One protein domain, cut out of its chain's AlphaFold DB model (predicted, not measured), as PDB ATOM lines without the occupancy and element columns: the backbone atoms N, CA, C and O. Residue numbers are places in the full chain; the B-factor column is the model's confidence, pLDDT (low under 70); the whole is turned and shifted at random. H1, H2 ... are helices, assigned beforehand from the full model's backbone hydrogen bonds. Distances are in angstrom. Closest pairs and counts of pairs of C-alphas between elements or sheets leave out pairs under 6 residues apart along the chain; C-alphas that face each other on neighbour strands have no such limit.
ATOM      1  N   GLN A  38      91.896 -13.794 171.466       54.59
ATOM      2  CA  GLN A  38      93.181 -13.493 170.787       54.59
ATOM      3  C   GLN A  38      94.250 -14.594 171.005       54.59
ATOM      4  O   GLN A  38      95.454 -14.342 170.945       54.59
ATOM      5  N   SER A  39      93.843 -15.823 171.328       53.62
ATOM      6  CA  SER A  39      94.776 -16.908 171.604       53.62
ATOM      7  C   SER A  39      95.363 -17.426 170.295       53.62
ATOM      8  O   SER A  39      94.663 -18.035 169.493       53.62
ATOM      9  N   MET A  40      96.674 -17.257 170.118       53.03
ATOM     10  CA  MET A  40      97.447 -17.936 169.068       53.03
ATOM     11  C   MET A  40      97.569 -19.452 169.306       53.03
ATOM     12  O   MET A  40      98.139 -20.164 168.485       53.03
ATOM     13  N   LEU A  41      97.053 -19.954 170.433       58.41
ATOM     14  CA  LEU A  41      97.049 -21.371 170.762       58.41
ATOM     15  C   LEU A  41      95.791 -22.045 170.190       58.41
ATOM     16  O   LEU A  41      94.687 -21.538 170.413       58.41
ATOM     17  N   PRO A  42      95.935 -23.201 169.514       63.97
ATOM     18  CA  PRO A  42      94.817 -24.033 169.087       63.97
ATOM     19  C   PRO A  42      93.830 -24.331 170.223       63.97
ATOM     20  O   PRO A  42      94.237 -24.571 171.363       63.97
ATOM     21  N   ALA A  43      92.535 -24.391 169.894       62.47
ATOM     22  CA  ALA A  43      91.447 -24.647 170.845       62.47
ATOM     23  C   ALA A  43      91.686 -25.839 171.807       62.47
ATOM     24  O   ALA A  43      91.391 -25.691 172.995       62.47
ATOM     25  N   PRO A  44      92.292 -26.972 171.385       63.44
ATOM     26  CA  PRO A  44      92.585 -28.082 172.297       63.44
ATOM     27  C   PRO A  44      93.582 -27.727 173.408       63.44
ATOM     28  O   PRO A  44      93.462 -28.216 174.527       63.44
ATOM     29  N   ILE A  45      94.550 -26.849 173.127       62.28
ATOM     30  CA  ILE A  45      95.560 -26.423 174.104       62.28
ATOM     31  C   ILE A  45      94.930 -25.468 175.114       62.28
ATOM     32  O   ILE A  45      95.126 -25.628 176.315       62.28
ATOM     33  N   VAL A  46      94.110 -24.526 174.639       66.56
ATOM     34  CA  VAL A  46      93.334 -23.637 175.516       66.56
ATOM     35  C   VAL A  46      92.425 -24.457 176.430       66.56
ATOM     36  O   VAL A  46      92.378 -24.205 177.631       66.56
ATOM     37  N   SER A  47      91.763 -25.478 175.883       66.62
ATOM     38  CA  SER A  47      90.929 -26.397 176.653       66.62
ATOM     39  C   SER A  47      91.724 -27.168 177.707       66.62
ATOM     40  O   SER A  47      91.295 -27.226 178.852       66.62
ATOM     41  N   ALA A  48      92.881 -27.735 177.363       68.50
ATOM     42  CA  ALA A  48      93.710 -28.467 178.321       68.50
ATOM     43  C   ALA A  48      94.227 -27.555 179.449       68.50
ATOM     44  O   ALA A  48      94.234 -27.947 180.619       68.50
ATOM     45  N   MET A  49      94.597 -26.314 179.115       65.25
ATOM     46  CA  MET A  49      94.982 -25.303 180.103       65.25
ATOM     47  C   MET A  49      93.815 -24.967 181.039       65.25
ATOM     48  O   MET A  49      94.004 -24.936 182.253       65.25
ATOM     49  N   LEU A  50      92.605 -24.791 180.496       66.69
ATOM     50  CA  LEU A  50      91.387 -24.541 181.271       66.69
ATOM     51  C   LEU A  50      91.067 -25.690 182.232       66.69
ATOM     52  O   LEU A  50      90.926 -25.456 183.436       66.69
ATOM     53  N   SER A  51      91.083 -26.927 181.732       63.50
ATOM     54  CA  SER A  51      90.780 -28.130 182.514       63.50
ATOM     55  C   SER A  51      91.780 -28.396 183.646       63.50
ATOM     56  O   SER A  51      91.414 -28.979 184.665       63.50
ATOM     57  N   SER A  52      93.034 -27.940 183.526       61.88
ATOM     58  CA  SER A  52      94.038 -28.070 184.599       61.88
ATOM     59  C   SER A  52      93.808 -27.126 185.791       61.88
ATOM     60  O   SER A  52      94.405 -27.306 186.852       61.88
ATOM     61  N   THR A  53      92.901 -26.153 185.656       57.28
ATOM     62  CA  THR A  53      92.574 -25.149 186.682       57.28
ATOM     63  C   THR A  53      91.149 -25.314 187.225       57.28
ATOM     64  O   THR A  53      90.433 -24.339 187.407       57.28
ATOM     65  N   ALA A  54      90.721 -26.540 187.537       57.19
ATOM     66  CA  ALA A  54      89.323 -26.902 187.839       57.19
ATOM     67  C   ALA A  54      88.578 -26.061 188.914       57.19
ATOM     68  O   ALA A  54      87.349 -26.080 188.967       57.19
ATOM     69  N   ARG A  55      89.279 -25.317 189.788       55.12
ATOM     70  CA  ARG A  55      88.658 -24.399 190.771       55.12
ATOM     71  C   ARG A  55      88.648 -22.926 190.329       55.12
ATOM     72  O   ARG A  55      87.760 -22.200 190.750       55.12
ATOM     73  N   GLY A  56      89.587 -22.511 189.472       56.62
ATOM     74  CA  GLY A  56      89.664 -21.163 188.884       56.62
ATOM     75  C   GLY A  56      89.034 -21.054 187.488       56.62
ATOM     76  O   GLY A  56      88.894 -19.957 186.959       56.62
ATOM     77  N   GLU A  57      88.628 -22.180 186.897       59.22
ATOM     78  CA  GLU A  57      88.033 -22.267 185.562       59.22
ATOM     79  C   GLU A  57      86.735 -21.457 185.455       59.22
ATOM     80  O   GLU A  57      86.563 -20.689 184.511       59.22
ATOM     81  N   LYS A  58      85.849 -21.550 186.455       62.16
ATOM     82  CA  LYS A  58      84.584 -20.796 186.463       62.16
ATOM     83  C   LYS A  58      84.813 -19.291 186.540       62.16
ATOM     84  O   LYS A  58      84.214 -18.559 185.759       62.16
ATOM     85  N   ASP A  59      85.712 -18.846 187.414       72.44
ATOM     86  CA  ASP A  59      86.034 -17.424 187.578       72.44
ATOM     87  C   ASP A  59      86.715 -16.866 186.330       72.44
ATOM     88  O   ASP A  59      86.447 -15.746 185.902       72.44
ATOM     89  N   PHE A  60      87.560 -17.673 185.691       70.12
ATOM     90  CA  PHE A  60      88.245 -17.290 184.472       70.12
ATOM     91  C   PHE A  60      87.310 -17.227 183.262       70.12
ATOM     92  O   PHE A  60      87.427 -16.301 182.465       70.12
ATOM     93  N   ILE A  61      86.376 -18.169 183.101       69.69
ATOM     94  CA  ILE A  61      85.331 -18.081 182.067       69.69
ATOM     95  C   ILE A  61      84.407 -16.891 182.342       69.69
ATOM     96  O   ILE A  61      84.090 -16.140 181.424       69.69
ATOM     97  N   HIS A  62      84.028 -16.679 183.602       74.25
ATOM     98  CA  HIS A  62      83.155 -15.578 183.990       74.25
ATOM     99  C   HIS A  62      83.792 -14.211 183.724       74.25
ATOM    100  O   HIS A  62      83.190 -13.382 183.049       74.25
ATOM    101  N   LYS A  63      85.039 -14.001 184.160       76.00
ATOM    102  CA  LYS A  63      85.795 -12.774 183.881       76.00
ATOM    103  C   LYS A  63      85.913 -12.518 182.380       76.00
ATOM    104  O   LYS A  63      85.711 -11.410 181.908       76.00
ATOM    105  N   ARG A  64      86.182 -13.574 181.618       71.88
ATOM    106  CA  ARG A  64      86.281 -13.506 180.162       71.88
ATOM    107  C   ARG A  64      84.978 -13.118 179.474       71.88
ATOM    108  O   ARG A  64      85.026 -12.481 178.425       71.88
ATOM    109  N   TYR A  65      83.851 -13.545 180.030       74.44
ATOM    110  CA  TYR A  65      82.533 -13.150 179.561       74.44
ATOM    111  C   TYR A  65      82.262 -11.677 179.880       74.44
ATOM    112  O   TYR A  65      81.849 -10.942 178.990       74.44
ATOM    113  N   GLN A  66      82.594 -11.227 181.094       77.62
ATOM    114  CA  GLN A  66      82.485  -9.819 181.493       77.62
ATOM    115  C   GLN A  66      83.319  -8.898 180.592       77.62
ATOM    116  O   GLN A  66      82.793  -7.925 180.065       77.62
ATOM    117  N   ASP A  67      84.584  -9.246 180.328       79.75
ATOM    118  CA  ASP A  67      85.459  -8.461 179.446       79.75
ATOM    119  C   ASP A  67      84.871  -8.336 178.020       79.75
ATOM    120  O   ASP A  67      84.998  -7.297 177.360       79.75
ATOM    121  N   TRP A  68      84.210  -9.393 177.530       79.94
ATOM    122  CA  TRP A  68      83.508  -9.377 176.244       79.94
ATOM    123  C   TRP A  68      82.253  -8.498 176.288       79.94
ATOM    124  O   TRP A  68      82.052  -7.697 175.373       79.94
ATOM    125  N   GLU A  69      81.435  -8.612 177.341       79.81
ATOM    126  CA  GLU A  69      80.236  -7.788 177.529       79.81
ATOM    127  C   GLU A  69      80.590  -6.300 177.584       79.81
ATOM    128  O   GLU A  69      79.994  -5.507 176.852       79.81
ATOM    129  N   ASP A  70      81.613  -5.930 178.357       82.94
ATOM    130  CA  ASP A  70      82.103  -4.554 178.466       82.94
ATOM    131  C   ASP A  70      82.592  -4.024 177.110       82.94
ATOM    132  O   ASP A  70      82.265  -2.903 176.702       82.94
ATOM    133  N   SER A  71      83.334  -4.844 176.362       82.50
ATOM    134  CA  SER A  71      83.826  -4.488 175.025       82.50
ATOM    135  C   SER A  71      82.679  -4.281 174.032       82.50
ATOM    136  O   SER A  71      82.647  -3.275 173.313       82.50
ATOM    137  N   PHE A  72      81.706  -5.197 174.008       81.81
ATOM    138  CA  PHE A  72      80.517  -5.089 173.163       81.81
ATOM    139  C   PHE A  72      79.688  -3.853 173.521       81.81
ATOM    140  O   PHE A  72      79.280  -3.096 172.638       81.81
ATOM    141  N   GLN A  73      79.480  -3.615 174.813       84.62
ATOM    142  CA  GLN A  73      78.736  -2.471 175.316       84.62
ATOM    143  C   GLN A  73      79.396  -1.152 174.892       84.62
ATOM    144  O   GLN A  73      78.710  -0.255 174.396       84.62
ATOM    145  N   ASN A  74      80.723  -1.049 174.991       86.50
ATOM    146  CA  ASN A  74      81.473   0.121 174.530       86.50
ATOM    147  C   ASN A  74      81.326   0.352 173.017       86.50
ATOM    148  O   ASN A  74      81.047   1.478 172.593       86.50
ATOM    149  N   LEU A  75      81.451  -0.701 172.200       84.38
ATOM    150  CA  LEU A  75      81.227  -0.627 170.749       84.38
ATOM    151  C   LEU A  75      79.804  -0.168 170.420       84.38
ATOM    152  O   LEU A  75      79.616   0.744 169.611       84.38
ATOM    153  N   TYR A  76      78.806  -0.740 171.092       84.06
ATOM    154  CA  TYR A  76      77.410  -0.372 170.902       84.06
ATOM    155  C   TYR A  76      77.138   1.084 171.307       84.06
ATOM    156  O   TYR A  76      76.453   1.805 170.580       84.06
ATOM    157  N   TYR A  77      77.715   1.569 172.411       86.38
ATOM    158  CA  TYR A  77      77.596   2.976 172.801       86.38
ATOM    159  C   TYR A  77      78.246   3.918 171.789       86.38
ATOM    160  O   TYR A  77      77.623   4.911 171.403       86.38
ATOM    161  N   MET A  78      79.457   3.610 171.319       85.50
ATOM    162  CA  MET A  78      80.124   4.401 170.280       85.50
ATOM    163  C   MET A  78      79.303   4.437 168.987       85.50
ATOM    164  O   MET A  78      79.128   5.505 168.396       85.50
ATOM    165  N   PHE A  79      78.724   3.305 168.590       83.56
ATOM    166  CA  PHE A  79      77.814   3.223 167.452       83.56
ATOM    167  C   PHE A  79      76.564   4.094 167.640       83.56
ATOM    168  O   PHE A  79      76.228   4.895 166.772       83.56
ATOM    169  N   ARG A  80      75.911   4.026 168.808       81.81
ATOM    170  CA  ARG A  80      74.737   4.860 169.137       81.81
ATOM    171  C   ARG A  80      75.056   6.355 169.185       81.81
ATOM    172  O   ARG A  80      74.167   7.170 168.952       81.81
ATOM    173  N   LYS A  81      76.306   6.720 169.480       84.62
ATOM    174  CA  LYS A  81      76.816   8.099 169.432       84.62
ATOM    175  C   LYS A  81      77.309   8.517 168.041       84.62
ATOM    176  O   LYS A  81      77.810   9.628 167.909       84.62
ATOM    177  N   ASN A  82      77.148   7.669 167.020       81.25
ATOM    178  CA  ASN A  82      77.639   7.886 165.655       81.25
ATOM    179  C   ASN A  82      79.159   8.118 165.577       81.25
ATOM    180  O   ASN A  82      79.642   8.790 164.672       81.25
ATOM    181  N   LEU A  83      79.914   7.562 166.531       81.00
ATOM    182  CA  LEU A  83      81.381   7.559 166.516       81.00
ATOM    183  C   LEU A  83      81.936   6.378 165.703       81.00
ATOM    184  O   LEU A  83      83.091   6.399 165.290       81.00
ATOM    185  N   LEU A  84      81.105   5.359 165.463       78.81
ATOM    186  CA  LEU A  84      81.385   4.211 164.606       78.81
ATOM    187  C   LEU A  84      80.295   4.093 163.538       78.81
ATOM    188  O   LEU A  84      79.108   4.088 163.859       78.81
ATOM    189  N   ASN A  85      80.704   3.960 162.276       78.81
ATOM    190  CA  ASN A  85      79.776   3.809 161.151       78.81
ATOM    191  C   ASN A  85      79.316   2.363 160.961       78.81
ATOM    192  O   ASN A  85      78.201   2.126 160.503       78.81
TER     193      ASN A  85
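AT A GLANCE: This is residues 38 to 85 of the 174 residues of an uncharacterized protein of Aegilops tauschii subsp. strangulata (UniProt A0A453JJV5). A short helix, H1, and a long helix, H2, form an open V, with the end of H1 near the start of H2 and a five-residue turn at the corner. H2 makes most of the length, and a short tail without a named element lies at each end. The printed part has 48 residues, with two named helices in the order H1, H2 and no named strand; the class is all helix. It is extended, with a radius of gyration of the C-alphas of 15.2 A, and spans 44 by 22 by 8 A, only just flat.

HOW THE PARTS SIT: H1, residues 43 to 51, and H2, residues 57 to 80, are close but not clearly touching, with 2 pairs of C-alphas within 8 A. Their closest C-alphas, those of Leu 50 and Glu 57, are 5.9 A apart. They run opposite ways at a steep tilt of 55 degrees. In H1 and H2 every O i to N i+4 pair is within hydrogen-bond range.

IN THESE COORDINATES: H1 begins at C-alpha 43 (91.447, -24.647, 170.845). H2 measures 34.4 A from first to last C-alpha and ends at C-alpha 80 (74.737, 4.860, 169.137).

THE WHOLE: The C-alphas farthest apart, of Ser 52 and Asn 82, are 43.8 A apart. The printed part has no cut, and the link from H1 to H2 is tight. pLDDT is under 70 at residues 38 to 58 and 61.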